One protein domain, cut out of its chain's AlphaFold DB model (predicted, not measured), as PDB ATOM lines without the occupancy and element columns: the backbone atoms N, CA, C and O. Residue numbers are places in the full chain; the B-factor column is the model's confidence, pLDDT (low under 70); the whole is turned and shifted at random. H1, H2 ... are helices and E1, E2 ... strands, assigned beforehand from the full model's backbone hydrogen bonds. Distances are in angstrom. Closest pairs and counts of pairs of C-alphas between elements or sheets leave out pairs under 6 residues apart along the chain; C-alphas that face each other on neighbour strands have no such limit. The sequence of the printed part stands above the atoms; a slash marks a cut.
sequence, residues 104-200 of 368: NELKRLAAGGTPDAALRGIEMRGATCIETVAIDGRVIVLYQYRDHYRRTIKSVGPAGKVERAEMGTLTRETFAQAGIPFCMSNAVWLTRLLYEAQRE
ATOM      1  N   ASN A 104    -205.975   2.808  42.926       48.97
ATOM      2  CA  ASN A 104    -204.836   2.072  42.393       48.97
ATOM      3  C   ASN A 104    -205.222   1.084  41.282       48.97
ATOM      4  O   ASN A 104    -204.426   0.860  40.371       48.97
ATOM      5  N   GLU A 105    -206.448   0.556  41.284       49.97
ATOM      6  CA  GLU A 105    -206.926  -0.382  40.259       49.97
ATOM      7  C   GLU A 105    -207.113   0.326  38.905       49.97
ATOM      8  O   GLU A 105    -206.702  -0.170  37.856       49.97
ATOM      9  N   LEU A 106    -207.630   1.556  38.931       45.25
ATOM     10  CA  LEU A 106    -207.768   2.409  37.747       45.25
ATOM     11  C   LEU A 106    -206.418   2.891  37.209       45.25
ATOM     12  O   LEU A 106    -206.229   2.928  35.994       45.25
ATOM     13  N   LYS A 107    -205.455   3.191  38.089       47.56
ATOM     14  CA  LYS A 107    -204.073   3.492  37.678       47.56
ATOM     15  C   LYS A 107    -203.396   2.279  37.037       47.56
ATOM     16  O   LYS A 107    -202.716   2.436  36.027       47.56
ATOM     17  N   ARG A 108    -203.624   1.070  37.565       53.84
ATOM     18  CA  ARG A 108    -203.107  -0.184  36.992       53.84
ATOM     19  C   ARG A 108    -203.694  -0.464  35.605       53.84
ATOM     20  O   ARG A 108    -202.963  -0.870  34.710       53.84
ATOM     21  N   LEU A 109    -204.986  -0.199  35.414       47.53
ATOM     22  CA  LEU A 109    -205.663  -0.302  34.117       47.53
ATOM     23  C   LEU A 109    -205.170   0.737  33.103       47.53
ATOM     24  O   LEU A 109    -204.920   0.399  31.949       47.53
ATOM     25  N   ALA A 110    -204.987   1.989  33.531       45.59
ATOM     26  CA  ALA A 110    -204.433   3.051  32.687       45.59
ATOM     27  C   ALA A 110    -202.977   2.770  32.270       45.59
ATOM     28  O   ALA A 110    -202.559   3.187  31.195       45.59
ATOM     29  N   ALA A 111    -202.235   2.011  33.083       47.59
ATOM     30  CA  ALA A 111    -200.890   1.527  32.778       47.59
ATOM     31  C   ALA A 111    -200.859   0.258  31.893       47.59
ATOM     32  O   ALA A 111    -199.807  -0.359  31.749       47.59
ATOM     33  N   GLY A 112    -201.992  -0.157  31.311       38.94
ATOM     34  CA  GLY A 112    -202.071  -1.332  30.432       38.94
ATOM     35  C   GLY A 112    -202.211  -2.674  31.159       38.94
ATOM     36  O   GLY A 112    -202.074  -3.725  30.536       38.94
ATOM     37  N   GLY A 113    -202.487  -2.667  32.466       45.19
ATOM     38  CA  GLY A 113    -202.779  -3.879  33.227       45.19
ATOM     39  C   GLY A 113    -204.113  -4.513  32.828       45.19
ATOM     40  O   GLY A 113    -205.057  -3.834  32.427       45.19
ATOM     41  N   THR A 114    -204.217  -5.834  32.964       45.78
ATOM     42  CA  THR A 114    -205.468  -6.560  32.725       45.78
ATOM     43  C   THR A 114    -206.505  -6.255  33.822       45.78
ATOM     44  O   THR A 114    -206.137  -6.204  35.005       45.78
ATOM     45  N   PRO A 115    -207.792  -6.047  33.460       49.19
ATOM     46  CA  PRO A 115    -208.865  -5.806  34.423       49.19
ATOM     47  C   PRO A 115    -209.103  -7.014  35.316       49.19
ATOM     48  O   PRO A 115    -209.107  -8.152  34.835       49.19
ATOM     49  N   ASP A 116    -209.345  -6.731  36.595       46.03
ATOM     50  CA  ASP A 116    -209.660  -7.729  37.607       46.03
ATOM     51  C   ASP A 116    -211.000  -8.434  37.313       46.03
ATOM     52  O   ASP A 116    -211.887  -7.891  36.639       46.03
ATOM     53  N   ALA A 117    -211.164  -9.658  37.815       41.25
ATOM     54  CA  ALA A 117    -212.324 -10.514  37.553       41.25
ATOM     55  C   ALA A 117    -213.655  -9.855  37.974       41.25
ATOM     56  O   ALA A 117    -214.683 -10.046  37.319       41.25
ATOM     57  N   ALA A 118    -213.625  -8.992  38.995       40.03
ATOM     58  CA  ALA A 118    -214.779  -8.236  39.482       40.03
ATOM     59  C   ALA A 118    -215.337  -7.216  38.465       40.03
ATOM     60  O   ALA A 118    -216.515  -6.857  38.521       40.03
ATOM     61  N   LEU A 119    -214.529  -6.759  37.500       40.47
ATOM     62  CA  LEU A 119    -214.983  -5.861  36.430       40.47
ATOM     63  C   LEU A 119    -215.676  -6.603  35.281       40.47
ATOM     64  O   LEU A 119    -216.471  -5.987  34.568       40.47
ATOM     65  N   ARG A 120    -215.418  -7.909  35.121       46.53
ATOM     66  CA  ARG A 120    -216.041  -8.760  34.093       46.53
ATOM     67  C   ARG A 120    -217.455  -9.219  34.478       46.53
ATOM     68  O   ARG A 120    -218.238  -9.569  33.604       46.53
ATOM     69  N   GLY A 121    -217.796  -9.182  35.767       38.38
ATOM     70  CA  GLY A 121    -219.007  -9.789  36.330       38.38
ATOM     71  C   GLY A 121    -220.172  -8.842  36.630       38.38
ATOM     72  O   GLY A 121    -220.800  -8.991  37.671       38.38
ATOM     73  N   ILE A 122    -220.480  -7.865  35.771       40.75
ATOM     74  CA  ILE A 122    -221.748  -7.117  35.888       40.75
ATOM     75  C   ILE A 122    -222.638  -7.491  34.703       40.75
ATOM     76  O   ILE A 122    -222.615  -6.834  33.661       40.75
ATOM     77  N   GLU A 123    -223.415  -8.564  34.878       37.88
ATOM     78  CA  GLU A 123    -224.591  -8.860  34.060       37.88
ATOM     79  C   GLU A 123    -225.630  -7.754  34.290       37.88
ATOM     80  O   GLU A 123    -226.327  -7.717  35.301       37.88
ATOM     81  N   MET A 124    -225.755  -6.831  33.338       43.69
ATOM     82  CA  MET A 124    -227.020  -6.120  33.170       43.69
ATOM     83  C   MET A 124    -227.897  -7.014  32.300       43.69
ATOM     84  O   MET A 124    -227.447  -7.408  31.231       43.69
ATOM     85  N   ARG A 125    -229.107  -7.371  32.760       38.97
ATOM     86  CA  ARG A 125    -230.080  -8.247  32.068       38.97
ATOM     87  C   ARG A 125    -229.983  -8.128  30.532       38.97
ATOM     88  O   ARG A 125    -230.419  -7.133  29.962       38.97
ATOM     89  N   GLY A 126    -229.391  -9.134  29.878       50.44
ATOM     90  CA  GLY A 126    -229.270  -9.222  28.412       50.44
ATOM     91  C   GLY A 126    -227.975  -8.685  27.779       50.44
ATOM     92  O   GLY A 126    -227.828  -8.790  26.563       50.44
ATOM     93  N   ALA A 127    -227.041  -8.155  28.570       50.06
ATOM     94  CA  ALA A 127    -225.733  -7.676  28.132       50.06
ATOM     95  C   ALA A 127    -224.614  -8.491  28.777       50.06
ATOM     96  O   ALA A 127    -224.553  -8.607  30.002       50.06
ATOM     97  N   THR A 128    -223.671  -8.965  27.970       58.91
ATOM     98  CA  THR A 128    -222.392  -9.447  28.495       58.91
ATOM     99  C   THR A 128    -221.430  -8.257  28.490       58.91
ATOM    100  O   THR A 128    -221.293  -7.567  27.475       58.91
ATOM    101  N   CYS A 129    -220.787  -7.953  29.620       58.81
ATOM    102  CA  CYS A 129    -219.635  -7.049  29.616       58.81
ATOM    103  C   CYS A 129    -218.479  -7.807  28.971       58.81
ATOM    104  O   CYS A 129    -218.021  -8.798  29.534       58.81
ATOM    105  N   ILE A 130    -218.044  -7.393  27.782       67.19
ATOM    106  CA  ILE A 130    -217.116  -8.216  26.997       67.19
ATOM    107  C   ILE A 130    -215.715  -7.631  26.979       67.19
ATOM    108  O   ILE A 130    -214.758  -8.396  27.052       67.19
ATOM    109  N   GLU A 131    -215.565  -6.306  26.943       78.06
ATOM    110  CA  GLU A 131    -214.231  -5.726  26.801       78.06
ATOM    111  C   GLU A 131    -214.076  -4.388  27.520       78.06
ATOM    112  O   GLU A 131    -214.996  -3.574  27.597       78.06
ATOM    113  N   THR A 132    -212.888  -4.180  28.085       82.75
ATOM    114  CA  THR A 132    -212.466  -2.922  28.698       82.75
ATOM    115  C   THR A 132    -211.186  -2.483  28.010       82.75
ATOM    116  O   THR A 132    -210.211  -3.228  27.998       82.75
ATOM    117  N   VAL A 133    -211.197  -1.283  27.439       83.81
ATOM    118  CA  VAL A 133    -210.107  -0.750  26.624       83.81
ATOM    119  C   VAL A 133    -209.654   0.576  27.218       83.81
ATOM    120  O   VAL A 133    -210.474   1.448  27.501       83.81
ATOM    121  N   ALA A 134    -208.347   0.734  27.410       84.31
ATOM    122  CA  ALA A 134    -207.758   2.013  27.779       84.31
ATOM    123  C   ALA A 134    -207.468   2.835  26.513       84.31
ATOM    124  O   ALA A 134    -206.750   2.377  25.620       84.31
ATOM    125  N   ILE A 135    -208.031   4.042  26.429       81.62
ATOM    126  CA  ILE A 135    -207.779   5.009  25.352       81.62
ATOM    127  C   ILE A 135    -207.453   6.355  26.004       81.62
ATOM    128  O   ILE A 135    -208.264   6.880  26.764       81.62
ATOM    129  N   ASP A 136    -206.248   6.880  25.764       80.56
ATOM    130  CA  ASP A 136    -205.746   8.142  26.339       80.56
ATOM    131  C   ASP A 136    -205.935   8.264  27.863       80.56
ATOM    132  O   ASP A 136    -206.411   9.273  28.383       80.56
ATOM    133  N   GLY A 137    -205.620   7.193  28.598       78.25
ATOM    134  CA  GLY A 137    -205.757   7.156  30.059       78.25
ATOM    135  C   GLY A 137    -207.202   7.091  30.568       78.25
ATOM    136  O   GLY A 137    -207.417   7.062  31.779       78.25
ATOM    137  N   ARG A 138    -208.198   7.028  29.676       81.69
ATOM    138  CA  ARG A 138    -209.597   6.774  30.030       81.69
ATOM    139  C   ARG A 138    -209.954   5.317  29.793       81.69
ATOM    140  O   ARG A 138    -209.515   4.695  28.829       81.69
ATOM    141  N   VAL A 139    -210.779   4.776  30.681       84.94
ATOM    142  CA  VAL A 139    -211.217   3.383  30.615       84.94
ATOM    143  C   VAL A 139    -212.578   3.333  29.939       84.94
ATOM    144  O   VAL A 139    -213.570   3.800  30.498       84.94
ATOM    145  N   ILE A 140    -212.640   2.760  28.744       87.12
ATOM    146  CA  ILE A 140    -213.880   2.567  27.995       87.12
ATOM    147  C   ILE A 140    -214.327   1.119  28.153       87.12
ATOM    148  O   ILE A 140    -213.539   0.189  28.002       87.12
ATOM    149  N   VAL A 141    -215.602   0.923  28.463       86.62
ATOM    150  CA  VAL A 141    -216.215  -0.393  28.633       86.62
ATOM    151  C   VAL A 141    -217.232  -0.618  27.526       86.62
ATOM    152  O   VAL A 141    -218.126   0.213  27.328       86.62
ATOM    153  N   LEU A 142    -217.094  -1.749  26.831       87.50
ATOM    154  CA  LEU A 142    -218.006  -2.201  25.790       87.50
ATOM    155  C   LEU A 142    -218.893  -3.332  26.314       87.50
ATOM    156  O   LEU A 142    -218.428  -4.407  26.707       87.50
ATOM    157  N   TYR A 143    -220.197  -3.085  26.262       85.44
ATOM    158  CA  TYR A 143    -221.232  -4.066  26.557       85.44
ATOM    159  C   TYR A 143    -221.813  -4.578  25.245       85.44
ATOM    160  O   TYR A 143    -222.312  -3.781  24.448       85.44
ATOM    161  N   GLN A 144    -221.755  -5.887  25.014       84.69
ATOM    162  CA  GLN A 144    -222.353  -6.485  23.824       84.69
ATOM    163  C   GLN A 144    -223.778  -6.933  24.115       84.69
ATOM    164  O   GLN A 144    -224.039  -7.677  25.063       84.69
ATOM    165  N   TYR A 145    -224.665  -6.530  23.219       85.44
ATOM    166  CA  TYR A 145    -226.025  -7.016  23.090       85.44
ATOM    167  C   TYR A 145    -226.166  -7.756  21.752       85.44
ATOM    168  O   TYR A 145    -225.239  -7.794  20.939       85.44
ATOM    169  N   ARG A 146    -227.340  -8.349  21.506       81.25
ATOM    170  CA  ARG A 146    -227.626  -9.128  20.287       81.25
ATOM    171  C   ARG A 146    -227.306  -8.365  18.990       81.25
ATOM    172  O   ARG A 146    -226.713  -8.936  18.070       81.25
ATOM    173  N   ASP A 147    -227.672  -7.083  18.958       85.88
ATOM    174  CA  ASP A 147    -227.675  -6.263  17.737       85.88
ATOM    175  C   ASP A 147    -226.915  -4.936  17.865       85.88
ATOM    176  O   ASP A 147    -226.884  -4.140  16.925       85.88
ATOM    177  N   HIS A 148    -226.286  -4.684  19.015       89.31
ATOM    178  CA  HIS A 148    -225.485  -3.481  19.227       89.31
ATOM    179  C   HIS A 148    -224.419  -3.654  20.315       89.31
ATOM    180  O   HIS A 148    -224.493  -4.550  21.157       89.31
ATOM    181  N   TYR A 149    -223.452  -2.740  20.319       89.19
ATOM    182  CA  TYR A 149    -222.490  -2.541  21.397       89.19
ATOM    183  C   TYR A 149    -222.776  -1.210  22.094       89.19
ATOM    184  O   TYR A 149    -222.785  -0.164  21.443       89.19
ATOM    185  N   ARG A 150    -222.994  -1.217  23.411       89.81
ATOM    186  CA  ARG A 150    -223.095   0.012  24.215       89.81
ATOM    187  C   ARG A 150    -221.725   0.372  24.761       89.81
ATOM    188  O   ARG A 150    -221.036  -0.481  25.319       89.81
ATOM    189  N   ARG A 151    -221.346   1.639  24.619       91.62
ATOM    190  CA  ARG A 151    -220.036   2.151  25.022       91.62
ATOM    191  C   ARG A 151    -220.209   3.106  26.186       91.62
ATOM    192  O   ARG A 151    -221.009   4.039  26.125       91.62
ATOM    193  N   THR A 152    -219.447   2.882  27.243       88.44
ATOM    194  CA  THR A 152    -219.438   3.770  28.407       88.44
ATOM    195  C   THR A 152    -218.014   4.124  28.762       88.44
ATOM    196  O   THR A 152    -217.130   3.270  28.694       88.44
ATOM    197  N   ILE A 153    -217.792   5.367  29.158       88.31
ATOM    198  CA  ILE A 153    -216.510   5.809  29.681       88.31
ATOM    199  C   ILE A 153    -216.573   5.816  31.200       88.31
ATOM    200  O   ILE A 153    -217.518   6.338  31.793       88.31
ATOM    201  N   LYS A 154    -215.578   5.203  31.833       84.25
ATOM    202  CA  LYS A 154    -215.351   5.277  33.271       84.25
ATOM    203  C   LYS A 154    -214.323   6.365  33.531       84.25
ATOM    204  O   LYS A 154    -213.204   6.305  33.020       84.25
ATOM    205  N   SER A 155    -214.707   7.334  34.349       81.19
ATOM    206  CA  SER A 155    -213.803   8.347  34.882       81.19
ATOM    207  C   SER A 155    -213.807   8.291  36.404       81.19
ATOM    208  O   SER A 155    -214.776   7.846  37.020       81.19
ATOM    209  N   VAL A 156    -212.689   8.676  37.010       72.94
ATOM    210  CA  VAL A 156    -212.569   8.783  38.463       72.94
ATOM    211  C   VAL A 156    -212.725  10.252  38.797       72.94
ATOM    212  O   VAL A 156    -211.863  11.056  38.445       72.94
ATOM    213  N   GLY A 157    -213.841  10.605  39.427       74.44
ATOM    214  CA  GLY A 157    -214.077  11.960  39.895       74.44
ATOM    215  C   GLY A 157    -213.087  12.357  41.002       74.44
ATOM    216  O   GLY A 157    -212.434  11.495  41.600       74.44
ATOM    217  N   PRO A 158    -213.003  13.653  41.344       65.38
ATOM    218  CA  PRO A 158    -212.070  14.172  42.352       65.38
ATOM    219  C   PRO A 158    -212.265  13.557  43.749       65.38
ATOM    220  O   PRO A 158    -211.333  13.522  44.544       65.38
ATOM    221  N   ALA A 159    -213.452  13.015  44.035       75.56
ATOM    222  CA  ALA A 159    -213.764  12.309  45.278       75.56
ATOM    223  C   ALA A 159    -213.462  10.793  45.233       75.56
ATOM    224  O   ALA A 159    -213.953  10.049  46.079       75.56
ATOM    225  N   GLY A 160    -212.758  10.298  44.209       75.25
ATOM    226  CA  GLY A 160    -212.529   8.862  43.999       75.25
ATOM    227  C   GLY A 160    -213.773   8.086  43.541       75.25
ATOM    228  O   GLY A 160    -213.711   6.874  43.348       75.25
ATOM    229  N   LYS A 161    -214.911   8.764  43.343       73.38
ATOM    230  CA  LYS A 161    -216.138   8.146  42.828       73.38
ATOM    231  C   LYS A 161    -215.967   7.808  41.351       73.38
ATOM    232  O   LYS A 161    -215.551   8.648  40.558       73.38
ATOM    233  N   VAL A 162    -216.303   6.574  40.984       73.12
ATOM    234  CA  VAL A 162    -216.296   6.136  39.585       73.12
ATOM    235  C   VAL A 162    -217.567   6.636  38.913       73.12
ATOM    236  O   VAL A 162    -218.653   6.114  39.164       73.12
ATOM    237  N   GLU A 163    -217.422   7.618  38.036       77.06
ATOM    238  CA  GLU A 163    -218.501   8.129  37.201       77.06
ATOM    239  C   GLU A 163    -218.521   7.380  35.869       77.06
ATOM    240  O   GLU A 163    -217.478   7.086  35.274       77.06
ATOM    241  N   ARG A 164    -219.727   7.039  35.409       81.38
ATOM    242  CA  ARG A 164    -219.952   6.408  34.107       81.38
ATOM    243  C   ARG A 164    -220.738   7.367  33.237       81.38
ATOM    244  O   ARG A 164    -221.870   7.689  33.579       81.38
ATOM    245  N   ALA A 165    -220.157   7.768  32.116       83.06
ATOM    246  CA  ALA A 165    -220.861   8.534  31.097       83.06
ATOM    247  C   ALA A 165    -221.075   7.671  29.850       83.06
ATOM    248  O   ALA A 165    -220.213   6.874  29.462       83.06
ATOM    249  N   GLU A 166    -222.247   7.793  29.234       86.56
ATOM    250  CA  GLU A 166    -222.563   7.080  27.999       86.56
ATOM    251  C   GLU A 166    -221.892   7.752  26.802       86.56
ATOM    252  O   GLU A 166    -221.981   8.962  26.629       86.56
ATOM    253  N   MET A 167    -221.235   6.951  25.960       85.75
ATOM    254  CA  MET A 167    -220.607   7.412  24.714       85.75
ATOM    255  C   MET A 167    -221.454   7.083  23.473       85.75
ATOM    256  O   MET A 167    -221.017   7.272  22.336       85.75
ATOM    257  N   GLY A 168    -222.641   6.511  23.673       89.19
ATOM    258  CA  GLY A 168    -223.524   6.036  22.611       89.19
ATOM    259  C   GLY A 168    -223.326   4.565  22.239       89.19
ATOM    260  O   GLY A 168    -222.595   3.807  22.888       89.19
ATOM    261  N   THR A 169    -224.008   4.157  21.174       92.12
ATOM    262  CA  THR A 169    -224.146   2.764  20.743       92.12
ATOM    263  C   THR A 169    -223.594   2.558  19.332       92.12
ATOM    264  O   THR A 169    -223.653   3.451  18.494       92.12
ATOM    265  N   LEU A 170    -223.039   1.374  19.071       91.69
ATOM    266  CA  LEU A 170    -222.672   0.916  17.729       91.69
ATOM    267  C   LEU A 170    -223.633  -0.201  17.328       91.69
ATOM    268  O   LEU A 170    -223.583  -1.289  17.904       91.69
ATOM    269  N   THR A 171    -224.530   0.062  16.382       91.62
ATOM    270  CA  THR A 171    -225.546  -0.908  15.944       91.62
ATOM    271  C   THR A 171    -225.022  -1.744  14.784       91.62
ATOM    272  O   THR A 171    -224.117  -1.315  14.078       91.62
ATOM    273  N   ARG A 172    -225.606  -2.922  14.527       86.81
ATOM    274  CA  ARG A 172    -225.303  -3.708  13.311       86.81
ATOM    275  C   ARG A 172    -225.353  -2.879  12.027       86.81
ATOM    276  O   ARG A 172    -224.535  -3.095  11.140       86.81
ATOM    277  N   GLU A 173    -226.279  -1.930  11.948       87.31
ATOM    278  CA  GLU A 173    -226.411  -1.027  10.809       87.31
ATOM    279  C   GLU A 173    -225.189  -0.115  10.654       87.31
ATOM    280  O   GLU A 173    -224.674   0.008   9.548       87.31
ATOM    281  N   THR A 174    -224.647   0.430  11.751       87.62
ATOM    282  CA  THR A 174    -223.398   1.213  11.726       87.62
ATOM    283  C   THR A 174    -222.245   0.414  11.111       87.62
ATOM    284  O   THR A 174    -221.475   0.939  10.312       87.62
ATOM    285  N   PHE A 175    -222.135  -0.873  11.451       88.94
ATOM    286  CA  PHE A 175    -221.107  -1.754  10.885       88.94
ATOM    287  C   PHE A 175    -221.362  -2.050   9.404       88.94
ATOM    288  O   PHE A 175    -220.426  -2.024   8.609       88.94
ATOM    289  N   ALA A 176    -222.622  -2.281   9.027       82.69
ATOM    290  CA  ALA A 176    -223.009  -2.514   7.639       82.69
ATOM    291  C   ALA A 176    -222.725  -1.293   6.747       82.69
ATOM    292  O   ALA A 176    -222.143  -1.450   5.677       82.69
ATOM    293  N   GLN A 177    -223.059  -0.085   7.211       82.88
ATOM    294  CA  GLN A 177    -222.770   1.175   6.513       82.88
ATOM    295  C   GLN A 177    -221.262   1.409   6.355       82.88
ATOM    296  O   GLN A 177    -220.815   1.886   5.316       82.88
ATOM    297  N   ALA A 178    -220.471   1.026   7.359       81.38
ATOM    298  CA  ALA A 178    -219.014   1.087   7.305       81.38
ATOM    299  C   ALA A 178    -218.373  -0.072   6.508       81.38
ATOM    300  O   ALA A 178    -217.152  -0.112   6.376       81.38
ATOM    301  N   GLY A 179    -219.161  -1.022   5.988       86.88
ATOM    302  CA  GLY A 179    -218.655  -2.161   5.217       86.88
ATOM    303  C   GLY A 179    -217.795  -3.135   6.030       86.88
ATOM    304  O   GLY A 179    -216.949  -3.825   5.462       86.88
ATOM    305  N   ILE A 180    -217.985  -3.198   7.351       86.69
ATOM    306  CA  ILE A 180    -217.172  -4.016   8.259       86.69
ATOM    307  C   ILE A 180    -218.018  -5.055   9.016       86.69
ATOM    308  O   ILE A 180    -219.178  -4.803   9.337       86.69
ATOM    309  N   PRO A 181    -217.464  -6.238   9.347       86.69
ATOM    310  CA  PRO A 181    -218.187  -7.260  10.105       86.69
ATOM    311  C   PRO A 181    -218.597  -6.807  11.513       86.69
ATOM    312  O   PRO A 181    -217.795  -6.209  12.234       86.69
ATOM    313  N   PHE A 182    -219.809  -7.177  11.939       86.75
ATOM    314  CA  PHE A 182    -220.293  -6.962  13.305       86.75
ATOM    315  C   PHE A 182    -219.608  -7.926  14.287       86.75
ATOM    316  O   PHE A 182    -220.073  -9.045  14.509       86.75
ATOM    317  N   CYS A 183    -218.480  -7.499  14.852       85.81
ATOM    318  CA  CYS A 183    -217.719  -8.251  15.845       85.81
ATOM    319  C   CYS A 183    -217.009  -7.319  16.837       85.81
ATOM    320  O   CYS A 183    -216.866  -6.117  16.595       85.81
ATOM    321  N   MET A 184    -216.529  -7.883  17.950       86.75
ATOM    322  CA  MET A 184    -215.967  -7.087  19.041       86.75
ATOM    323  C   MET A 184    -214.687  -6.336  18.644       86.75
ATOM    324  O   MET A 184    -214.573  -5.146  18.915       86.75
ATOM    325  N   SER A 185    -213.760  -6.979  17.926       83.50
ATOM    326  CA  SER A 185    -212.518  -6.333  17.470       83.50
ATOM    327  C   SER A 185    -212.792  -5.054  16.668       83.50
ATOM    328  O   SER A 185    -212.142  -4.028  16.870       83.50
ATOM    329  N   ASN A 186    -213.803  -5.097  15.797       86.56
ATOM    330  CA  ASN A 186    -214.220  -3.949  15.000       86.56
ATOM    331  C   ASN A 186    -214.963  -2.905  15.847       86.56
ATOM    332  O   ASN A 186    -214.811  -1.710  15.607       86.56
ATOM    333  N   ALA A 187    -215.716  -3.328  16.869       88.44
ATOM    334  CA  ALA A 187    -216.341  -2.419  17.831       88.44
ATOM    335  C   ALA A 187    -215.296  -1.614  18.616       88.44
ATOM    336  O   ALA A 187    -215.448  -0.403  18.784       88.44
ATOM    337  N   VAL A 188    -214.218  -2.265  19.060       87.75
ATOM    338  CA  VAL A 188    -213.084  -1.615  19.732       87.75
ATOM    339  C   VAL A 188    -212.401  -0.621  18.798       87.75
ATOM    340  O   VAL A 188    -212.191   0.530  19.178       87.75
ATOM    341  N   TRP A 189    -212.111  -1.038  17.565       87.25
ATOM    342  CA  TRP A 189    -211.487  -0.181  16.559       87.25
ATOM    343  C   TRP A 189    -212.334   1.059  16.237       87.25
ATOM    344  O   TRP A 189    -211.839   2.180  16.353       87.25
ATOM    345  N   LEU A 190    -213.628   0.885  15.944       87.00
ATOM    346  CA  LEU A 190    -214.561   1.997  15.724       87.00
ATOM    347  C   LEU A 190    -214.659   2.916  16.941       87.00
ATOM    348  O   LEU A 190    -214.778   4.130  16.806       87.00
ATOM    349  N   THR A 191    -214.630   2.349  18.147       90.25
ATOM    350  CA  THR A 191    -214.675   3.136  19.382       90.25
ATOM    351  C   THR A 191    -213.437   4.004  19.536       90.25
ATOM    352  O   THR A 191    -213.577   5.162  19.920       90.25
ATOM    353  N   ARG A 192    -212.255   3.483  19.189       88.94
ATOM    354  CA  ARG A 192    -211.016   4.264  19.176       88.94
ATOM    355  C   ARG A 192    -211.091   5.402  18.161       88.94
ATOM    356  O   ARG A 192    -210.899   6.544  18.558       88.94
ATOM    357  N   LEU A 193    -211.476   5.114  16.917       87.00
ATOM    358  CA  LEU A 193    -211.610   6.139  15.875       87.00
ATOM    359  C   LEU A 193    -212.600   7.243  16.255       87.00
ATOM    360  O   LEU A 193    -212.307   8.423  16.106       87.00
ATOM    361  N   LEU A 194    -213.772   6.868  16.772       86.31
ATOM    362  CA  LEU A 194    -214.788   7.840  17.175       86.31
ATOM    363  C   LEU A 194    -214.329   8.684  18.366       86.31
ATOM    364  O   LEU A 194    -214.648   9.868  18.425       86.31
ATOM    365  N   TYR A 195    -213.586   8.095  19.302       86.19
ATOM    366  CA  TYR A 195    -213.028   8.829  20.432       86.19
ATOM    367  C   TYR A 195    -211.932   9.811  19.993       86.19
ATOM    368  O   TYR A 195    -211.944  10.963  20.421       86.19
ATOM    369  N   GLU A 196    -211.027   9.386  19.108       84.88
ATOM    370  CA  GLU A 196    -209.981  10.235  18.523       84.88
ATOM    371  C   GLU A 196    -210.594  11.401  17.734       84.88
ATOM    372  O   GLU A 196    -210.276  12.557  18.006       84.88
ATOM    373  N   ALA A 197    -211.573  11.126  16.864       83.56
ATOM    374  CA  ALA A 197    -212.280  12.153  16.101       83.56
ATOM    375  C   ALA A 197    -213.022  13.154  17.005       83.56
ATOM    376  O   ALA A 197    -212.958  14.363  16.789       83.56
ATOM    377  N   GLN A 198    -213.699  12.684  18.061       83.94
ATOM    378  CA  GLN A 198    -214.344  13.569  19.041       83.94
ATOM    379  C   GLN A 198    -213.333  14.458  19.766       83.94
ATOM    380  O   GLN A 198    -213.630  15.619  20.048       83.94
ATOM    381  N   ARG A 199    -212.145  13.929  20.069       82.38
ATOM    382  CA  ARG A 199    -211.070  14.683  20.717       82.38
ATOM    383  C   ARG A 199    -210.514  15.761  19.794       82.38
ATOM    384  O   ARG A 199    -210.296  16.874  20.258       82.38
ATOM    385  N   GLU A 200    -210.312  15.454  18.517       81.06
ATOM    386  CA  GLU A 200    -209.875  16.433  17.517       81.06
ATOM    387  C   GLU A 200    -210.907  17.548  17.348       81.06
ATOM    388  O   GLU A 200    -210.558  18.723  17.441       81.06
TER     389      GLU A 200
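This is residues 104 to 200 of the 368 residues of an uncharacterized protein of Cupriavidus sp. USMAA2-4 (UniProt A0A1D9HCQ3). A strongly twisted sheet of four antiparallel strands, in the order E1 E2 E3 E4, has the long helix H4 packed on one face. The short helix H1 packs on the sheet near the turn from E1 to E2, while H2 and H3 only graze it. The 97 printed residues run H1 H2 E1 E2 E3 E4 H3 H4, a mixed class of helices and strands. The whole is compact, with a radius of gyration of the C-alphas of 13.6 A and spans of 41 by 35 by 21 A.

H1, residues 104 to 110, is on the sheet at a height of 9.1 A; the C-alphas of Ala 110 and Ala 134 are its closest to E1, residues 128 to 135, at 6.0 A. H2, residues 117 to 120, only grazes the sheet with residues 119 to 120. E1 opens a meander, each strand the antiparallel neighbour of the one before, with E2, residues 138 to 144, E3, residues 148 to 156, and E4, residues 162 to 171; each successive pair is a hairpin. Within hydrogen-bond range are N 133 and O 140 at 2.8 A, N 141 and O 152 at 2.8 A, and N 149 and O 170 at 2.8 A. H3, residues 172 to 177, only grazes the sheet. H4, residues 184 to 200, is on one face of it, making two layers, helix over sheet; the C-alphas of Ile 135 and Arg 192 are its closest to E1, at 7.0 A. In H1, H3 and H4 every O i to N i+4 pair is within hydrogen-bond range; H2 is too short for one.

H1 begins at C-alpha 104, (-204.836, 2.072, 42.393). E1 spans 20.8 A, E2 19.4 A, E3 26.2 A and E4 26.3 A. H4 spans 24.3 A and ends at C-alpha 200, (-209.875, 16.433, 17.517).

The two C-alphas farthest apart, of Ala 159 and Gly 179, are 42.9 A apart. The printed part has no cut and no long link. Confidence is low, under 70, at residues 104 to 130 and 158.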